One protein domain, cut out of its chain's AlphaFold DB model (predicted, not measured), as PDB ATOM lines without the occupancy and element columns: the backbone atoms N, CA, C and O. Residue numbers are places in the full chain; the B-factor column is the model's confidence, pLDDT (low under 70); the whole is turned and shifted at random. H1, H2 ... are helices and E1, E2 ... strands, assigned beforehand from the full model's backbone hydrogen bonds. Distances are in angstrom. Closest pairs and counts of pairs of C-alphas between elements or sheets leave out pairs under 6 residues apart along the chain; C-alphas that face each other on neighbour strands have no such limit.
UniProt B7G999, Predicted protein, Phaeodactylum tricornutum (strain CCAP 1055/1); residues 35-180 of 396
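AT A GLANCE: This is residues 35 to 180 of the 396 residues of the protein "Predicted protein" of Phaeodactylum tricornutum (strain CCAP 1055/1) (UniProt B7G999). Two sheets lie partly face to face: a strongly twisted slab of five strands, E1 E7 E6 E3 E4, and over one of its faces a strand pair, E2 and E5, near the middle of the whole. Two short helices, H1 then H2, are strung one after the other far from that middle: H1 lies on the far side of the E2 and E5 pair from the slab, and H2 lies out beyond the end of that pair where E2 begins. The 146 printed residues hold, in order, H1 H2 E1 E2 E3 E4 E5 E6 E7 E8, two helices and eight strands; both sheets are antiparallel. The class is mixed, helices and strands, though under half of the residues, 68, are in named elements. The whole is compact, with a radius of gyration of the C-alphas of 15.8 A, and rounded, spanning 49 by 38 by 32 A.

HOW THE PARTS SIT: H1, residues 44 to 53, and H2, residues 56 to 66, meet only through their link; in both, every O i to N i+4 pair is within hydrogen-bond range. Neither is on the five-strand sheet. E1, residues 75 to 78, is an edge strand of that sheet. E2, residues 96 to 103, is antiparallel to E5, residues 144 to 150, at 156 degrees, with N 99 and O 147 at 2.9 A. H1 and E2 are only just apart, their closest C-alphas 8.2 A from each other. E3, residues 109 to 114, forms a hairpin with the edge strand E4, residues 120 to 122, with N 113 and O 121 at 2.8 A. E2 and E3 come closest at the C-alphas of Asn 103 and Ile 109, 7.1 A. E6, residues 154 to 160, is antiparallel to E3, with N 112 and O 156 at 2.8 A. E6 forms a hairpin with E7, residues 166 to 174, with N 155 and O 173 at 2.8 A. E7 bends by 68 degrees at residue 170 and is antiparallel to E1, with N 77 and O 172 at 2.8 A. E8, residues 178 to 180, pairs with no named strand.

IN THESE COORDINATES: H1 begins at C-alpha 44, (103.317, 122.249, 125.704), and is 14.0 A long; H2 is 15.1 A. E2 is 22.8 A long, from C-alpha 96 at (96.625, 136.036, 119.958). E5 is 18.9 A, E6 19.1 A, E7 19.7 A and E3 15.4 A long. E1, E4 and E8 are shorter; E8 ends at C-alpha 180, (77.624, 135.331, 113.904).

THE WHOLE: The two C-alphas farthest apart, those of Gln 65 and Pro 162, are 49.3 A from each other. The printed part has no cut. The links E1 to E2, residues 79 to 95, and E4 to E5, residues 123 to 143, are long. The mean pLDDT of the printed part is 92.1; residues 35 to 41 are under 70.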
ATOM      1  N   ASP A  35      94.656 113.233 116.703       66.75
ATOM      2  CA  ASP A  35      95.992 113.723 116.401       66.75
ATOM      3  C   ASP A  35      96.130 115.255 116.490       66.75
ATOM      4  O   ASP A  35      97.194 115.723 116.871       66.75
ATOM      5  N   TYR A  36      95.091 116.066 116.231       67.44
ATOM      6  CA  TYR A  36      95.202 117.531 116.359       67.44
ATOM      7  C   TYR A  36      95.504 118.003 117.786       67.44
ATOM      8  O   TYR A  36      96.031 119.100 117.954       67.44
ATOM      9  N   HIS A  37      95.178 117.201 118.801       69.31
ATOM     10  CA  HIS A  37      95.318 117.564 120.215       69.31
ATOM     11  C   HIS A  37      96.364 116.724 120.948       69.31
ATOM     12  O   HIS A  37      96.485 116.837 122.163       69.31
ATOM     13  N   ASP A  38      97.106 115.873 120.236       68.69
ATOM     14  CA  ASP A  38      98.154 115.054 120.844       68.69
ATOM     15  C   ASP A  38      99.302 115.951 121.349       68.69
ATOM     16  O   ASP A  38      99.775 116.842 120.637       68.69
ATOM     17  N   ASP A  39      99.778 115.699 122.571       62.00
ATOM     18  CA  ASP A  39     100.947 116.359 123.165       62.00
ATOM     19  C   ASP A  39     102.207 116.175 122.295       62.00
ATOM     20  O   ASP A  39     103.122 116.993 122.338       62.00
ATOM     21  N   GLN A  40     102.272 115.137 121.451       60.78
ATOM     22  CA  GLN A  40     103.357 114.984 120.474       60.78
ATOM     23  C   GLN A  40     103.366 116.082 119.399       60.78
ATOM     24  O   GLN A  40     104.407 116.339 118.793       60.78
ATOM     25  N   MET A  41     102.233 116.749 119.170       64.38
ATOM     26  CA  MET A  41     102.089 117.786 118.144       64.38
ATOM     27  C   MET A  41     102.459 119.181 118.637       64.38
ATOM     28  O   MET A  41     102.622 120.097 117.828       64.38
ATOM     29  N   CYS A  42     102.596 119.367 119.949       72.56
ATOM     30  CA  CYS A  42     102.951 120.643 120.542       72.56
ATOM     31  C   CYS A  42     103.858 120.418 121.755       72.56
ATOM     32  O   CYS A  42     103.490 119.764 122.722       72.56
ATOM     33  N   ASP A  43     105.050 121.017 121.747       74.69
ATOM     34  CA  ASP A  43     105.812 121.152 122.988       74.69
ATOM     35  C   ASP A  43     105.033 122.098 123.911       74.69
ATOM     36  O   ASP A  43     105.156 123.321 123.816       74.69
ATOM     37  N   ARG A  44     104.204 121.520 124.790       78.25
ATOM     38  CA  ARG A  44     103.317 122.249 125.704       78.25
ATOM     39  C   ARG A  44     104.073 123.258 126.560       78.25
ATOM     40  O   ARG A  44     103.559 124.338 126.843       78.25
ATOM     41  N   GLY A  45     105.298 122.921 126.968       76.94
ATOM     42  CA  GLY A  45     106.146 123.815 127.750       76.94
ATOM     43  C   GLY A  45     106.554 125.043 126.942       76.94
ATOM     44  O   GLY A  45     106.433 126.169 127.423       76.94
ATOM     45  N   THR A  46     106.992 124.838 125.703       78.19
ATOM     46  CA  THR A  46     107.325 125.934 124.783       78.19
ATOM     47  C   THR A  46     106.087 126.741 124.380       78.19
ATOM     48  O   THR A  46     106.152 127.969 124.347       78.19
ATOM     49  N   PHE A  47     104.947 126.087 124.142       81.25
ATOM     50  CA  PHE A  47     103.676 126.736 123.818       81.25
ATOM     51  C   PHE A  47     103.201 127.657 124.945       81.25
ATOM     52  O   PHE A  47     102.947 128.835 124.701       81.25
ATOM     53  N   ASN A  48     103.148 127.160 126.183       80.75
ATOM     54  CA  ASN A  48     102.712 127.968 127.322       80.75
ATOM     55  C   ASN A  48     103.683 129.119 127.608       80.75
ATOM     56  O   ASN A  48     103.233 130.245 127.780       80.75
ATOM     57  N   LYS A  49     105.004 128.894 127.527       82.00
ATOM     58  CA  LYS A  49     106.001 129.979 127.636       82.00
ATOM     59  C   LYS A  49     105.811 131.050 126.565       82.00
ATOM     60  O   LYS A  49     105.931 132.240 126.848       82.00
ATOM     61  N   PHE A  50     105.521 130.638 125.331       83.06
ATOM     62  CA  PHE A  50     105.206 131.575 124.261       83.06
ATOM     63  C   PHE A  50     103.943 132.368 124.600       83.06
ATOM     64  O   PHE A  50     104.004 133.593 124.589       83.06
ATOM     65  N   LYS A  51     102.844 131.709 124.985       82.62
ATOM     66  CA  LYS A  51     101.580 132.366 125.362       82.62
ATOM     67  C   LYS A  51     101.742 133.341 126.531       82.62
ATOM     68  O   LYS A  51     101.227 134.454 126.468       82.62
ATOM     69  N   GLU A  52     102.519 132.976 127.546       82.06
ATOM     70  CA  GLU A  52     102.874 133.851 128.671       82.06
ATOM     71  C   GLU A  52     103.657 135.091 128.210       82.06
ATOM     72  O   GLU A  52     103.437 136.192 128.716       82.06
ATOM     73  N   SER A  53     104.525 134.947 127.203       83.06
ATOM     74  CA  SER A  53     105.316 136.059 126.658       83.06
ATOM     75  C   SER A  53     104.503 137.085 125.855       83.06
ATOM     76  O   SER A  53     104.977 138.202 125.653       83.06
ATOM     77  N   LEU A  54     103.278 136.751 125.425       83.06
ATOM     78  CA  LEU A  54     102.459 137.615 124.560       83.06
ATOM     79  C   LEU A  54     101.862 138.834 125.274       83.06
ATOM     80  O   LEU A  54     101.265 139.686 124.621       83.06
ATOM     81  N   ASN A  55     102.021 138.936 126.599       85.44
ATOM     82  CA  ASN A  55     101.503 140.040 127.410       85.44
ATOM     83  C   ASN A  55     100.017 140.345 127.114       85.44
ATOM     84  O   ASN A  55      99.622 141.490 126.888       85.44
ATOM     85  N   ARG A  56      99.175 139.301 127.121       85.88
ATOM     86  CA  ARG A  56      97.738 139.404 126.797       85.88
ATOM     87  C   ARG A  56      97.004 140.448 127.636       85.88
ATOM     88  O   ARG A  56      96.065 141.063 127.150       85.88
ATOM     89  N   ASN A  57      97.439 140.680 128.876       87.25
ATOM     90  CA  ASN A  57      96.864 141.719 129.728       87.25
ATOM     91  C   ASN A  57      97.049 143.124 129.130       87.25
ATOM     92  O   ASN A  57      96.125 143.930 129.158       87.25
ATOM     93  N   PHE A  58      98.216 143.412 128.551       89.75
ATOM     94  CA  PHE A  58      98.442 144.681 127.863       89.75
ATOM     95  C   PHE A  58      97.541 144.821 126.630       89.75
ATOM     96  O   PHE A  58      96.895 145.854 126.476       89.75
ATOM     97  N   GLN A  59      97.434 143.774 125.803       89.94
ATOM     98  CA  GLN A  59      96.532 143.772 124.641       89.94
ATOM     99  C   GLN A  59      95.074 143.971 125.052       89.94
ATOM    100  O   GLN A  59      94.366 144.784 124.469       89.94
ATOM    101  N   TYR A  60      94.637 143.284 126.105       91.00
ATOM    102  CA  TYR A  60      93.306 143.451 126.670       91.00
ATOM    103  C   TYR A  60      93.040 144.900 127.098       91.00
ATOM    104  O   TYR A  60      92.034 145.477 126.694       91.00
ATOM    105  N   LEU A  61      93.947 145.510 127.869       92.31
ATOM    106  CA  LEU A  61      93.807 146.901 128.306       92.31
ATOM    107  C   LEU A  61      93.807 147.875 127.123       92.31
ATOM    108  O   LEU A  61      93.021 148.819 127.114       92.31
ATOM    109  N   GLN A  62      94.640 147.625 126.111       91.94
ATOM    110  CA  GLN A  62      94.670 148.414 124.883       91.94
ATOM    111  C   GLN A  62      93.335 148.327 124.129       91.94
ATOM    112  O   GLN A  62      92.758 149.358 123.795       91.94
ATOM    113  N   LEU A  63      92.811 147.119 123.904       91.62
ATOM    114  CA  LEU A  63      91.522 146.909 123.235       91.62
ATOM    115  C   LEU A  63      90.353 147.480 124.045       91.62
ATOM    116  O   LEU A  63      89.397 147.991 123.469       91.62
ATOM    117  N   LYS A  64      90.437 147.436 125.377       90.88
ATOM    118  CA  LYS A  64      89.438 148.030 126.272       90.88
ATOM    119  C   LYS A  64      89.407 149.555 126.140       90.88
ATOM    120  O   LYS A  64      88.338 150.143 126.191       90.88
ATOM    121  N   GLN A  65      90.563 150.190 125.933       90.50
ATOM    122  CA  GLN A  65      90.676 151.642 125.750       90.50
ATOM    123  C   GLN A  65      90.313 152.109 124.337       90.50
ATOM    124  O   GLN A  65      89.631 153.117 124.183       90.50
ATOM    125  N   LEU A  66      90.795 151.408 123.307       88.31
ATOM    126  CA  LEU A  66      90.586 151.787 121.903       88.31
ATOM    127  C   LEU A  66      89.217 151.350 121.367       88.31
ATOM    128  O   LEU A  66      88.766 151.854 120.340       88.31
ATOM    129  N   GLY A  67      88.566 150.412 122.055       84.75
ATOM    130  CA  GLY A  67      87.421 149.679 121.545       84.75
ATOM    131  C   GLY A  67      87.859 148.522 120.647       84.75
ATOM    132  O   GLY A  67      88.843 148.588 119.912       84.75
ATOM    133  N   ASN A  68      87.096 147.434 120.681       89.06
ATOM    134  CA  ASN A  68      87.367 146.241 119.882       89.06
ATOM    135  C   ASN A  68      86.623 146.234 118.533       89.06
ATOM    136  O   ASN A  68      86.708 145.261 117.785       89.06
ATOM    137  N   ALA A  69      85.879 147.295 118.213       89.94
ATOM    138  CA  ALA A  69      85.147 147.423 116.955       89.94
ATOM    139  C   ALA A  69      86.085 147.447 115.732       89.94
ATOM    140  O   ALA A  69      85.702 146.984 114.662       89.94
ATOM    141  N   LEU A  70      87.318 147.933 115.916       92.50
ATOM    142  CA  LEU A  70      88.347 148.017 114.874       92.50
ATOM    143  C   LEU A  70      89.123 146.710 114.664       92.50
ATOM    144  O   LEU A  70      89.902 146.615 113.724       92.50
ATOM    145  N   VAL A  71      88.938 145.693 115.513       95.25
ATOM    146  CA  VAL A  71      89.487 144.363 115.215       95.25
ATOM    147  C   VAL A  71      88.639 143.754 114.096       95.25
ATOM    148  O   VAL A  71      87.407 143.745 114.200       95.25
ATOM    149  N   PRO A  72      89.230 143.271 112.998       96.50
ATOM    150  CA  PRO A  72      88.440 142.836 111.861       96.50
ATOM    151  C   PRO A  72      87.750 141.497 112.105       96.50
ATOM    152  O   PRO A  72      88.201 140.649 112.877       96.50
ATOM    153  N   ASP A  73      86.670 141.278 111.359       96.88
ATOM    154  CA  ASP A  73      86.081 139.948 111.237       96.88
ATOM    155  C   ASP A  73      86.992 139.040 110.400       96.88
ATOM    156  O   ASP A  73      87.680 139.485 109.464       96.88
ATOM    157  N   GLN A  74      86.964 137.751 110.727       96.25
ATOM    158  CA  GLN A  74      87.621 136.696 109.978       96.25
ATOM    159  C   GLN A  74      87.094 136.682 108.544       96.25
ATOM    160  O   GLN A  74      85.887 136.757 108.305       96.25
ATOM    161  N   LYS A  75      88.000 136.558 107.573       96.12
ATOM    162  CA  LYS A  75      87.635 136.526 106.155       96.12
ATOM    163  C   LYS A  75      88.516 135.551 105.397       96.12
ATOM    164  O   LYS A  75      89.737 135.632 105.481       96.12
ATOM    165  N   THR A  76      87.898 134.678 104.613       96.19
ATOM    166  CA  THR A  76      88.599 133.727 103.745       96.19
ATOM    167  C   THR A  76      88.162 133.939 102.304       96.19
ATOM    168  O   THR A  76      86.971 134.066 102.032       96.19
ATOM    169  N   VAL A  77      89.121 133.963 101.382       96.44
ATOM    170  CA  VAL A  77      88.881 133.980  99.937       96.44
ATOM    171  C   VAL A  77      89.556 132.753  99.342       96.44
ATOM    172  O   VAL A  77      90.775 132.611  99.424       96.44
ATOM    173  N   VAL A  78      88.763 131.853  98.766       96.12
ATOM    174  CA  VAL A  78      89.250 130.612  98.153       96.12
ATOM    175  C   VAL A  78      89.421 130.836  96.657       96.12
ATOM    176  O   VAL A  78      88.530 131.378  96.008       96.12
ATOM    177  N   CYS A  79      90.560 130.410  96.119       95.81
ATOM    178  CA  CYS A  79      90.879 130.455  94.695       95.81
ATOM    179  C   CYS A  79      90.645 131.815  94.027       95.81
ATOM    180  O   CYS A  79      89.947 131.895  93.011       95.81
ATOM    181  N   PRO A  80      91.214 132.900  94.584       95.44
ATOM    182  CA  PRO A  80      91.034 134.223  94.015       95.44
ATOM    183  C   PRO A  80      91.633 134.304  92.604       95.44
ATOM    184  O   PRO A  80      92.755 133.856  92.362       95.44
ATOM    185  N   SER A  81      90.920 134.944  91.673       92.12
ATOM    186  CA  SER A  81      91.477 135.266  90.350       92.12
ATOM    187  C   SER A  81      92.571 136.336  90.433       92.12
ATOM    188  O   SER A  81      93.497 136.347  89.621       92.12
ATOM    189  N   HIS A  82      92.485 137.216  91.436       94.69
ATOM    190  CA  HIS A  82      93.453 138.262  91.747       94.69
ATOM    191  C   HIS A  82      93.628 138.378  93.258       94.69
ATOM    192  O   HIS A  82      92.668 138.232  94.005       94.69
ATOM    193  N   VAL A  83      94.840 138.689  93.715       95.00
ATOM    194  CA  VAL A  83      95.116 138.887  95.143       95.00
ATOM    195  C   VAL A  83      94.285 140.060  95.667       95.00
ATOM    196  O   VAL A  83      94.466 141.198  95.237       95.00
ATOM    197  N   HIS A  84      93.384 139.789  96.608       94.56
ATOM    198  CA  HIS A  84      92.626 140.822  97.304       94.56
ATOM    199  C   HIS A  84      93.453 141.394  98.454       94.56
ATOM    200  O   HIS A  84      94.047 140.633  99.218       94.56
ATOM    201  N   ASN A  85      93.457 142.717  98.631       94.56
ATOM    202  CA  ASN A  85      93.976 143.289  99.867       94.56
ATOM    203  C   ASN A  85      92.970 143.017 100.992       94.56
ATOM    204  O   ASN A  85      91.863 143.556 100.982       94.56
ATOM    205  N   LEU A  86      93.334 142.130 101.920       96.06
ATOM    206  CA  LEU A  86      92.525 141.851 103.107       96.06
ATOM    207  C   LEU A  86      92.914 142.735 104.299       96.06
ATOM    208  O   LEU A  86      92.207 142.708 105.305       96.06
ATOM    209  N   HIS A  87      93.987 143.523 104.197       94.44
ATOM    210  CA  HIS A  87      94.310 144.546 105.187       94.44
ATOM    211  C   HIS A  87      93.396 145.753 105.015       94.44
ATOM    212  O   HIS A  87      93.091 146.166 103.894       94.44
ATOM    213  N   ASN A  88      92.999 146.346 106.131       91.00
ATOM    214  CA  ASN A  88      92.405 147.672 106.174       91.00
ATOM    215  C   ASN A  88      93.264 148.526 107.106       91.00
ATOM    216  O   ASN A  88      93.616 148.101 108.201       91.00
ATOM    217  N   GLU A  89      93.626 149.722 106.652       90.69
ATOM    218  CA  GLU A  89      94.549 150.622 107.357       90.69
ATOM    219  C   GLU A  89      94.018 151.077 108.722       90.69
ATOM    220  O   GLU A  89      94.792 151.500 109.577       90.69
ATOM    221  N   ASN A  90      92.703 150.971 108.931       93.00
ATOM    222  CA  ASN A  90      92.047 151.311 110.190       93.00
ATOM    223  C   ASN A  90      91.898 150.115 111.140       93.00
ATOM    224  O   ASN A  90      91.439 150.300 112.268       93.00
ATOM    225  N   ASP A  91      92.225 148.903 110.687       93.88
ATOM    226  CA  ASP A  91      92.117 147.717 111.526       93.88
ATOM    227  C   ASP A  91      93.204 147.747 112.608       93.88
ATOM    228  O   ASP A  91      94.361 148.094 112.358       93.88
ATOM    229  N   ILE A  92      92.836 147.329 113.817       94.00
ATOM    230  CA  ILE A  92      93.797 147.078 114.894       94.00
ATOM    231  C   ILE A  92      93.980 145.574 115.089       94.00
ATOM    232  O   ILE A  92      93.073 144.776 114.848       94.00
ATOM    233  N   ILE A  93      95.167 145.190 115.551       94.38
ATOM    234  CA  ILE A  93      95.473 143.802 115.895       94.38
ATOM    235  C   ILE A  93      94.729 143.438 117.186       94.38
ATOM    236  O   ILE A  93      94.774 144.188 118.164       94.38
ATOM    237  N   GLY A  94      94.033 142.303 117.172       93.75
ATOM    238  CA  GLY A  94      93.300 141.780 118.325       93.75
ATOM    239  C   GLY A  94      94.146 140.844 119.191       93.75
ATOM    240  O   GLY A  94      95.353 141.033 119.356       93.75
ATOM    241  N   PHE A  95      93.509 139.824 119.764       92.38
ATOM    242  CA  PHE A  95      94.203 138.851 120.602       92.38
ATOM    243  C   PHE A  95      95.008 137.848 119.787       92.38
ATOM    244  O   PHE A  95      94.800 137.637 118.589       92.38
ATOM    245  N   ASP A  96      95.940 137.200 120.479       92.00
ATOM    246  CA  ASP A  96      96.625 136.036 119.958       92.00
ATOM    247  C   ASP A  96      95.644 134.891 119.701       92.00
ATOM    248  O   ASP A  96      94.744 134.612 120.489       92.00
ATOM    249  N   SER A  97      95.863 134.182 118.606       91.56
ATOM    250  CA  SER A  97      95.096 133.013 118.210       91.56
ATOM    251  C   SER A  97      96.018 132.019 117.502       91.56
ATOM    252  O   SER A  97      97.248 132.161 117.496       91.56
ATOM    253  N   VAL A  98      95.433 130.977 116.930       91.06
ATOM    254  CA  VAL A  98      96.144 130.010 116.100       91.06
ATOM    255  C   VAL A  98      95.320 129.775 114.848       91.06
ATOM    256  O   VAL A  98      94.143 129.434 114.923       91.06
ATOM    257  N   TRP A  99      95.950 129.936 113.692       93.44
ATOM    258  CA  TRP A  99      95.365 129.535 112.424       93.44
ATOM    259  C   TRP A  99      95.828 128.117 112.100       93.44
ATOM    260  O   TRP A  99      97.017 127.875 111.897       93.44
ATOM    261  N   ILE A 100      94.894 127.167 112.112       91.75
ATOM    262  CA  ILE A 100      95.171 125.768 111.783       91.75
ATOM    263  C   ILE A 100      94.702 125.514 110.360       91.75
ATOM    264  O   ILE A 100      93.573 125.839 109.992       91.75
ATOM    265  N   VAL A 101      95.591 124.937 109.567       94.00
ATOM    266  CA  VAL A 101      95.434 124.764 108.130       94.00
ATOM    267  C   VAL A 101      95.647 123.309 107.775       94.00
ATOM    268  O   VAL A 101      96.612 122.717 108.242       94.00
ATOM    269  N   GLU A 102      94.794 122.757 106.922       94.50
ATOM    270  CA  GLU A 102      94.941 121.415 106.359       94.50
ATOM    271  C   GLU A 102      95.117 121.526 104.842       94.50
ATOM    272  O   GLU A 102      94.308 122.156 104.155       94.50
ATOM    273  N   ASN A 103      96.186 120.931 104.309       97.06
ATOM    274  CA  ASN A 103      96.402 120.889 102.872       97.06
ATOM    275  C   ASN A 103      95.663 119.689 102.268       97.06
ATOM    276  O   ASN A 103      96.170 118.571 102.241       97.06
ATOM    277  N   THR A 104      94.465 119.938 101.752       96.19
ATOM    278  CA  THR A 104      93.670 118.959 100.996       96.19
ATOM    279  C   THR A 104      93.909 119.037  99.483       96.19
ATOM    280  O   THR A 104      93.278 118.302  98.727       96.19
ATOM    281  N   ALA A 105      94.787 119.934  99.026       96.44
ATOM    282  CA  ALA A 105      95.140 120.079  97.623       96.44
ATOM    283  C   ALA A 105      96.048 118.930  97.167       96.44
ATOM    284  O   ALA A 105      96.717 118.268  97.963       96.44
ATOM    285  N   SER A 106      96.097 118.713  95.857       96.00
ATOM    286  CA  SER A 106      96.904 117.664  95.232       96.00
ATOM    287  C   SER A 106      98.416 117.925  95.283       96.00
ATOM    288  O   SER A 106      99.210 116.992  95.151       96.00
ATOM    289  N   SER A 107      98.825 119.177  95.492       96.19
ATOM    290  CA  SER A 107     100.220 119.625  95.507       96.19
ATOM    291  C   SER A 107     100.648 120.163  96.879       96.19
ATOM    292  O   SER A 107      99.805 120.635  97.650       96.19
ATOM    293  N   PRO A 108     101.957 120.182  97.194       98.19
ATOM    294  CA  PRO A 108     102.452 120.931  98.341       98.19
ATOM    295  C   PRO A 108     102.054 122.404  98.245       98.19
ATOM    296  O   PRO A 108     101.945 122.968  97.153       98.19
ATOM    297  N   ILE A 109     101.859 123.028  99.400       98.38
ATOM    298  CA  ILE A 109     101.562 124.455  99.507       98.38
ATOM    299  C   ILE A 109     102.609 125.149 100.366       98.38
ATOM    300  O   ILE A 109     103.243 124.528 101.220       98.38
ATOM    301  N   VAL A 110     102.755 126.455 100.178       98.44
ATOM    302  CA  VAL A 110     103.531 127.329 101.057       98.44
ATOM    303  C   VAL A 110     102.609 128.329 101.746       98.44
ATOM    304  O   VAL A 110     101.767 128.957 101.099       98.44
ATOM    305  N   LEU A 111     102.772 128.468 103.062       98.56
ATOM    306  CA  LEU A 111     102.060 129.445 103.880       98.56
ATOM    307  C   LEU A 111     102.888 130.726 104.029       98.56
ATOM    308  O   LEU A 111     103.981 130.720 104.603       98.56
ATOM    309  N   SER A 112     102.332 131.839 103.566       98.50
ATOM    310  CA  SER A 112     102.938 133.166 103.647       98.50
ATOM    311  C   SER A 112     102.170 134.058 104.619       98.50
ATOM    312  O   SER A 112     100.947 134.132 104.541       98.50
ATOM    313  N   PHE A 113     102.872 134.797 105.477       98.31
ATOM    314  CA  PHE A 113     102.347 135.994 106.135       98.31
ATOM    315  C   PHE A 113     102.424 137.184 105.173       98.31
ATOM    316  O   PHE A 113     103.446 137.382 104.508       98.31
ATOM    317  N   VAL A 114     101.353 137.970 105.107       98.00
ATOM    318  CA  VAL A 114     101.225 139.119 104.207       98.00
ATOM    319  C   VAL A 114     101.344 140.397 105.022       98.00
ATOM    320  O   VAL A 114     100.515 140.672 105.887       98.00
ATOM    321  N   HIS A 115     102.361 141.199 104.731       96.75
ATOM    322  CA  HIS A 115     102.569 142.502 105.368       96.75
ATOM    323  C   HIS A 115     101.554 143.528 104.845       96.75
ATOM    324  O   HIS A 115     100.952 143.332 103.791       96.75
ATOM    325  N   GLY A 116     101.385 144.651 105.551       93.56
ATOM    326  CA  GLY A 116     100.455 145.714 105.138       93.56
ATOM    327  C   GLY A 116     100.775 146.341 103.772       93.56
ATOM    328  O   GLY A 116      99.889 146.875 103.118       93.56
ATOM    329  N   ASP A 117     102.021 146.221 103.303       95.00
ATOM    330  CA  ASP A 117     102.464 146.649 101.968       95.00
ATOM    331  C   ASP A 117     102.301 145.565 100.880       95.00
ATOM    332  O   ASP A 117     102.732 145.748  99.742       95.00
ATOM    333  N   GLY A 118     101.700 144.422 101.223       95.56
ATOM    334  CA  GLY A 118     101.466 143.296 100.320       95.56
ATOM    335  C   GLY A 118     102.664 142.366 100.117       95.56
ATOM    336  O   GLY A 118     102.534 141.374  99.397       95.56
ATOM    337  N   ARG A 119     103.825 142.629 100.737       96.88
ATOM    338  CA  ARG A 119     104.953 141.685 100.693       96.88
ATOM    339  C   ARG A 119     104.611 140.395 101.428       96.88
ATOM    340  O   ARG A 119     103.862 140.397 102.401       96.88
ATOM    341  N   GLU A 120     105.231 139.302 100.997       97.88
ATOM    342  CA  GLU A 120     105.064 137.979 101.597       97.88
ATOM    343  C   GLU A 120     106.358 137.488 102.259       97.88
ATOM    344  O   GLU A 120     107.456 137.573 101.694       97.88
ATOM    345  N   SER A 121     106.226 136.936 103.462       98.12
ATOM    346  CA  SER A 121     107.285 136.205 104.163       98.12
ATOM    347  C   SER A 121     106.739 134.915 104.770       98.12
ATOM    348  O   SER A 121     105.537 134.678 104.729       98.12
ATOM    349  N   SER A 122     107.600 134.037 105.290       98.25
ATOM    350  CA  SER A 122     107.153 132.781 105.908       98.25
ATOM    351  C   SER A 122     106.145 133.038 107.033       98.25
ATOM    352  O   SER A 122     106.386 133.860 107.921       98.25
ATOM    353  N   ALA A 123     105.041 132.283 107.028       97.00
ATOM    354  CA  ALA A 123     104.032 132.336 108.083       97.00
ATOM    355  C   ALA A 123     104.563 131.896 109.462       97.00
ATOM    356  O   ALA A 123     103.992 132.267 110.483       97.00
ATOM    357  N   LEU A 124     105.653 131.121 109.509       94.06
ATOM    358  CA  LEU A 124     106.259 130.638 110.759       94.06
ATOM    359  C   LEU A 124     107.504 131.425 111.173       94.06
ATOM    360  O   LEU A 124     107.907 131.376 112.336       94.06
ATOM    361  N   ASN A 125     108.122 132.139 110.235       94.62
ATOM    362  CA  ASN A 125     109.240 133.027 110.503       94.62
ATOM    363  C   ASN A 125     109.181 134.251 109.578       94.62
ATOM    364  O   ASN A 125     109.762 134.229 108.490       94.62
ATOM    365  N   PRO A 126     108.570 135.360 110.031       93.19
ATOM    366  CA  PRO A 126     108.376 136.542 109.198       93.19
ATOM    367  C   PRO A 126     109.666 137.191 108.671       93.19
ATOM    368  O   PRO A 126     109.581 138.056 107.800       93.19
ATOM    369  N   LYS A 127     110.847 136.793 109.175       96.38
ATOM    370  CA  LYS A 127     112.164 137.258 108.709       96.38
ATOM    371  C   LYS A 127     112.659 136.541 107.447       96.38
ATOM    372  O   LYS A 127     113.619 137.010 106.843       96.38
ATOM    373  N   ILE A 128     112.053 135.415 107.062       97.75
ATOM    374  CA  ILE A 128     112.433 134.656 105.865       97.75
ATOM    375  C   ILE A 128     111.521 135.068 104.710       97.75
ATOM    376  O   ILE A 128     110.308 134.873 104.771       97.75
ATOM    377  N   SER A 129     112.108 135.628 103.655       96.94
ATOM    378  CA  SER A 129     111.417 135.972 102.412       96.94
ATOM    379  C   SER A 129     112.304 135.599 101.215       96.94
ATOM    380  O   SER A 129     113.511 135.860 101.266       96.94
ATOM    381  N   PRO A 130     111.748 134.987 100.155       96.00
ATOM    382  CA  PRO A 130     110.337 134.628  99.996       96.00
ATOM    383  C   PRO A 130     109.956 133.387 100.833       96.00
ATOM    384  O   PRO A 130     110.824 132.631 101.269       96.00
ATOM    385  N   ALA A 131     108.661 133.199 101.110       97.19
ATOM    386  CA  ALA A 131     108.177 132.218 102.091       97.19
ATOM    387  C   ALA A 131     108.617 130.770 101.798       97.19
ATOM    388  O   ALA A 131     108.919 130.029 102.728       97.19
ATOM    389  N   GLN A 132     108.727 130.385 100.521       96.88
ATOM    390  CA  GLN A 132     109.100 129.029 100.093       96.88
ATOM    391  C   GLN A 132     110.539 128.629 100.450       96.88
ATOM    392  O   GLN A 132     110.885 127.456 100.371       96.88
ATOM    393  N   VAL A 133     111.378 129.587 100.858       97.31
ATOM    394  CA  VAL A 133     112.729 129.304 101.368       97.31
ATOM    395  C   VAL A 133     112.679 128.722 102.785       97.31
ATOM    396  O   VAL A 133     113.633 128.076 103.213       97.31
ATOM    397  N   ASP A 134     111.580 128.916 103.522       97.62
ATOM    398  CA  ASP A 134     111.379 128.294 104.827       97.62
ATOM    399  C   ASP A 134     110.705 126.918 104.671       97.62
ATOM    400  O   ASP A 134     109.490 126.855 104.463       97.62
ATOM    401  N   PRO A 135     111.431 125.796 104.841       96.19
ATOM    402  CA  PRO A 135     110.843 124.464 104.711       96.19
ATOM    403  C   PRO A 135     109.739 124.200 105.742       96.19
ATOM    404  O   PRO A 135     108.903 123.326 105.536       96.19
ATOM    405  N   ARG A 136     109.695 124.948 106.855       95.31
ATOM    406  CA  ARG A 136     108.650 124.789 107.875       95.31
ATOM    407  C   ARG A 136     107.313 125.377 107.421       95.31
ATOM    408  O   ARG A 136     106.269 124.928 107.892       95.31
ATOM    409  N   ALA A 137     107.344 126.369 106.529       96.62
ATOM    410  CA  ALA A 137     106.155 126.995 105.950       96.62
ATOM    411  C   ALA A 137     105.514 126.145 104.841       96.62
ATOM    412  O   ALA A 137     104.414 126.461 104.387       96.62
ATOM    413  N   VAL A 138     106.188 125.075 104.415       97.50
ATOM    414  CA  VAL A 138     105.691 124.125 103.423       97.50
ATOM    415  C   VAL A 138     104.801 123.086 104.104       97.50
ATOM    416  O   VAL A 138     105.140 122.552 105.167       97.50
ATOM    417  N   VAL A 139     103.652 122.804 103.494       96.44
ATOM    418  CA  VAL A 139     102.687 121.804 103.966       96.44
ATOM    419  C   VAL A 139     102.403 120.832 102.827       96.44
ATOM    420  O   VAL A 139     101.951 121.235 101.754       96.44
ATOM    421  N   MET A 140     102.697 119.550 103.039       97.44
ATOM    422  CA  MET A 140     102.486 118.508 102.030       97.44
ATOM    423  C   MET A 140     100.998 118.139 101.917       97.44
ATOM    424  O   MET A 140     100.241 118.404 102.849       97.44
ATOM    425  N   PRO A 141     100.550 117.537 100.801       97.06
ATOM    426  CA  PRO A 141      99.190 117.009 100.689       97.06
ATOM    427  C   PRO A 141      98.850 116.038 101.824       97.06
ATOM    428  O   PRO A 141      99.609 115.108 102.097       97.06
ATOM    429  N   GLY A 142      97.703 116.244 102.467       92.50
ATOM    430  CA  GLY A 142      97.233 115.465 103.615       92.50
ATOM    431  C   GLY A 142      97.827 115.877 104.967       92.50
ATOM    432  O   GLY A 142      97.345 115.398 105.995       92.50
ATOM    433  N   ASP A 143      98.822 116.768 104.982       92.81
ATOM    434  CA  ASP A 143      99.377 117.331 106.211       92.81
ATOM    435  C   ASP A 143      98.594 118.571 106.658       92.81
ATOM    436  O   ASP A 143      97.857 119.213 105.902       92.81
ATOM    437  N   TYR A 144      98.819 118.956 107.910       90.88
ATOM    438  CA  TYR A 144      98.303 120.188 108.482       90.88
ATOM    439  C   TYR A 144      99.409 120.990 109.172       90.88
ATOM    440  O   TYR A 144     100.489 120.486 109.492       90.88
ATOM    441  N   ARG A 145      99.136 122.271 109.415       91.00
ATOM    442  CA  ARG A 145     100.042 123.179 110.117       91.00
ATOM    443  C   ARG A 145      99.266 124.135 111.011       91.00
ATOM    444  O   ARG A 145      98.265 124.708 110.594       91.00
ATOM    445  N   ALA A 146      99.772 124.336 112.225       89.88
ATOM    446  CA  ALA A 146      99.329 125.388 113.129       89.88
ATOM    447  C   ALA A 146     100.251 126.609 113.010       89.88
ATOM    448  O   ALA A 146     101.477 126.484 113.081       89.88
ATOM    449  N   VAL A 147      99.659 127.787 112.841       91.62
ATOM    450  CA  VAL A 147     100.349 129.074 112.746       91.62
ATOM    451  C   VAL A 147      99.913 129.943 113.922       91.62
ATOM    452  O   VAL A 147      98.775 130.404 113.980       91.62
ATOM    453  N   ASN A 148     100.823 130.169 114.870       90.88
ATOM    454  CA  ASN A 148     100.598 131.123 115.959       90.88
ATOM    455  C   ASN A 148     100.529 132.540 115.387       90.88
ATOM    456  O   ASN A 148     101.423 132.957 114.652       90.88
ATOM    457  N   THR A 149      99.476 133.278 115.718       93.56
ATOM    458  CA  THR A 149      99.164 134.547 115.053       93.56
ATOM    459  C   THR A 149      98.314 135.449 115.946       93.56
ATOM    460  O   THR A 149      98.031 135.092 117.085       93.56
ATOM    461  N   PHE A 150      97.906 136.607 115.435       94.94
ATOM    462  CA  PHE A 150      96.938 137.503 116.055       94.94
ATOM    463  C   PHE A 150      95.763 137.764 115.114       94.94
ATOM    464  O   PHE A 150      95.886 137.642 113.892       94.94
ATOM    465  N   GLU A 151      94.626 138.135 115.684       95.44
ATOM    466  CA  GLU A 151      93.496 138.677 114.932       95.44
ATOM    467  C   GLU A 151      93.923 139.952 114.187       95.44
ATOM    468  O   GLU A 151      94.635 140.795 114.729       95.44
ATOM    469  N   GLY A 152      93.518 140.077 112.925       96.06
ATOM    470  CA  GLY A 152      93.966 141.103 111.982       96.06
ATOM    471  C   GLY A 152      95.083 140.650 111.043       96.06
ATOM    472  O   GLY A 152      95.229 141.213 109.961       96.06
ATOM    473  N   HIS A 153      95.840 139.605 111.385       97.56
ATOM    474  CA  HIS A 153      96.879 139.089 110.493       97.56
ATOM    475  C   HIS A 153      96.298 138.447 109.229       97.56
ATOM    476  O   HIS A 153      95.286 137.744 109.274       97.56
ATOM    477  N   VAL A 154      96.996 138.648 108.107       98.06
ATOM    478  CA  VAL A 154      96.625 138.129 106.788       98.06
ATOM    479  C   VAL A 154      97.661 137.121 106.312       98.06
ATOM    480  O   VAL A 154      98.869 137.335 106.430       98.06
ATOM    481  N   PHE A 155      97.174 136.033 105.729       98.56
ATOM    482  CA  PHE A 155      97.968 134.942 105.201       98.56
ATOM    483  C   PHE A 155      97.533 134.559 103.795       98.56
ATOM    484  O   PHE A 155      96.348 134.607 103.457       98.56
ATOM    485  N   HIS A 156      98.496 134.113 102.997       98.56
ATOM    486  CA  HIS A 156      98.250 133.425 101.738       98.56
ATOM    487  C   HIS A 156      98.711 131.979 101.847       98.56
ATOM    488  O   HIS A 156      99.743 131.689 102.448       98.56
ATOM    489  N   ALA A 157      97.975 131.084 101.203       98.50
ATOM    490  CA  ALA A 157      98.478 129.778 100.841       98.50
ATOM    491  C   ALA A 157      98.640 129.706  99.329       98.50
ATOM    492  O   ALA A 157      97.684 129.934  98.577       98.50
ATOM    493  N   ARG A 158      99.857 129.406  98.886       98.19
ATOM    494  CA  ARG A 158     100.192 129.280  97.470       98.19
ATOM    495  C   ARG A 158     100.521 127.844  97.125       98.19
ATOM    496  O   ARG A 158     101.145 127.147  97.918       98.19
ATOM    497  N   GLU A 159     100.131 127.442  95.927       97.25
ATOM    498  CA  GLU A 159     100.601 126.209  95.301       97.25
ATOM    499  C   GLU A 159     102.131 126.234  95.194       97.25
ATOM    500  O   GLU A 159     102.704 127.272  94.865       97.25
ATOM    501  N   MET A 160     102.806 125.122  95.472       97.00
ATOM    502  CA  MET A 160     104.236 124.980  95.206       97.00
ATOM    503  C   MET A 160     104.442 124.334  93.837       97.00
ATOM    504  O   MET A 160     103.963 123.230  93.580       97.00
ATOM    505  N   LEU A 161     105.172 125.021  92.964       95.88
ATOM    506  CA  LEU A 161     105.494 124.535  91.628       95.88
ATOM    507  C   LEU A 161     106.620 123.482  91.676       95.88
ATOM    508  O   LEU A 161     107.406 123.463  92.627       95.88
ATOM    509  N   PRO A 162     106.759 122.621  90.645       93.75
ATOM    510  CA  PRO A 162     107.795 121.583  90.610       93.75
ATOM    511  C   PRO A 162     109.241 122.098  90.682       93.75
ATOM    512  O   PRO A 162     110.141 121.346  91.047       93.75
ATOM    513  N   ASP A 163     109.475 123.363  90.330       94.31
ATOM    514  CA  ASP A 163     110.776 124.034  90.430       94.31
ATOM    515  C   ASP A 163     111.062 124.604  91.836       94.31
ATOM    516  O   ASP A 163     112.107 125.218  92.054       94.31
ATOM    517  N   GLY A 164     110.148 124.406  92.792       93.69
ATOM    518  CA  GLY A 164     110.207 124.959  94.146       93.69
ATOM    519  C   GLY A 164     109.713 126.405  94.250       93.69
ATOM    520  O   GLY A 164     109.732 126.981  95.338       93.69
ATOM    521  N   GLY A 165     109.267 127.008  93.146       95.62
ATOM    522  CA  GLY A 165     108.670 128.336  93.125       95.62
ATOM    523  C   GLY A 165     107.285 128.372  93.773       95.62
ATOM    524  O   GLY A 165     106.555 127.381  93.806       95.62
ATOM    525  N   ALA A 166     106.893 129.544  94.275       95.94
ATOM    526  CA  ALA A 166     105.524 129.781  94.716       95.94
ATOM    527  C   ALA A 166     104.640 130.103  93.500       95.94
ATOM    528  O   ALA A 166     104.889 131.061  92.769       95.94
ATOM    529  N   GLY A 167     103.607 129.296  93.294       95.75
ATOM    530  CA  GLY A 167     102.613 129.447  92.246       95.75
ATOM    531  C   GLY A 167     101.480 130.401  92.629       95.75
ATOM    532  O   GLY A 167     101.643 131.391  93.357       95.75
ATOM    533  N   ARG A 168     100.292 130.105  92.098       95.56
ATOM    534  CA  ARG A 168      99.075 130.883  92.352       95.56
ATOM    535  C   ARG A 168      98.635 130.791  93.811       95.56
ATOM    536  O   ARG A 168      98.947 129.833  94.516       95.56
ATOM    537  N   VAL A 169      97.864 131.785  94.242       97.50
ATOM    538  CA  VAL A 169      97.203 131.769  95.549       97.50
ATOM    539  C   VAL A 169      96.002 130.829  95.478       97.50
ATOM    540  O   VAL A 169      95.089 131.049  94.687       97.50
ATOM    541  N   LEU A 170      96.013 129.789  96.307       97.25
ATOM    542  CA  LEU A 170      94.882 128.876  96.484       97.25
ATOM    543  C   LEU A 170      93.904 129.413  97.529       97.25
ATOM    544  O   LEU A 170      92.703 129.172  97.443       97.25
ATOM    545  N   LEU A 171      94.407 130.164  98.512       98.25
ATOM    546  CA  LEU A 171      93.600 130.699  99.601       98.25
ATOM    547  C   LEU A 171      94.224 131.975 100.181       98.25
ATOM    548  O   LEU A 171      95.433 132.040 100.395       98.25
ATOM    549  N   GLN A 172      93.393 132.977 100.459       98.19
ATOM    550  CA  GLN A 172      93.731 134.131 101.293       98.19
ATOM    551  C   GLN A 172      92.907 134.065 102.571       98.19
ATOM    552  O   GLN A 172      91.703 133.820 102.515       98.19
ATOM    553  N   HIS A 173      93.531 134.307 103.713       98.06
ATOM    554  CA  HIS A 173      92.861 134.255 105.002       98.06
ATOM    555  C   HIS A 173      93.288 135.419 105.879       98.06
ATOM    556  O   HIS A 173      94.474 135.619 106.111       98.06
ATOM    557  N   ARG A 174      92.316 136.160 106.399       97.88
ATOM    558  CA  ARG A 174      92.506 137.088 107.505       97.88
ATOM    559  C   ARG A 174      91.934 136.463 108.763       97.88
ATOM    560  O   ARG A 174      90.733 136.188 108.812       97.88
ATOM    561  N   VAL A 175      92.786 136.293 109.765       97.12
ATOM    562  CA  VAL A 175      92.380 135.868 111.107       97.12
ATOM    563  C   VAL A 175      91.626 137.021 111.761       97.12
ATOM    564  O   VAL A 175      92.020 138.174 111.611       97.12
ATOM    565  N   GLY A 176      90.545 136.746 112.475       96.69
ATOM    566  CA  GLY A 176      89.726 137.783 113.095       96.69
ATOM    567  C   GLY A 176      88.572 137.181 113.879       96.69
ATOM    568  O   GLY A 176      88.544 135.973 114.111       96.69
ATOM    569  N   TYR A 177      87.598 138.009 114.247       96.75
ATOM    570  CA  TYR A 177      86.405 137.510 114.927       96.75
ATOM    571  C   TYR A 177      85.541 136.684 113.993       96.75
ATOM    572  O   TYR A 177      85.324 137.067 112.847       96.75
ATOM    573  N   ILE A 178      84.996 135.580 114.488       97.12
ATOM    574  CA  ILE A 178      83.989 134.809 113.772       97.12
ATOM    575  C   ILE A 178      82.672 135.595 113.832       97.12
ATOM    576  O   ILE A 178      82.101 135.737 114.921       97.12
ATOM    577  N   PRO A 179      82.183 136.132 112.702       96.69
ATOM    578  CA  PRO A 179      80.927 136.860 112.683       96.69
ATOM    579  C   PRO A 179      79.758 135.874 112.775       96.69
ATOM    580  O   PRO A 179      79.699 134.898 112.033       96.69
ATOM    581  N   ILE A 180      78.816 136.149 113.670       95.94
ATOM    582  CA  ILE A 180      77.624 135.331 113.904       95.94
ATOM    583  C   ILE A 180      76.426 135.957 113.204       95.94
ATOM    584  O   ILE A 180      76.140 137.138 113.411       95.94
TER     585      ILE A 180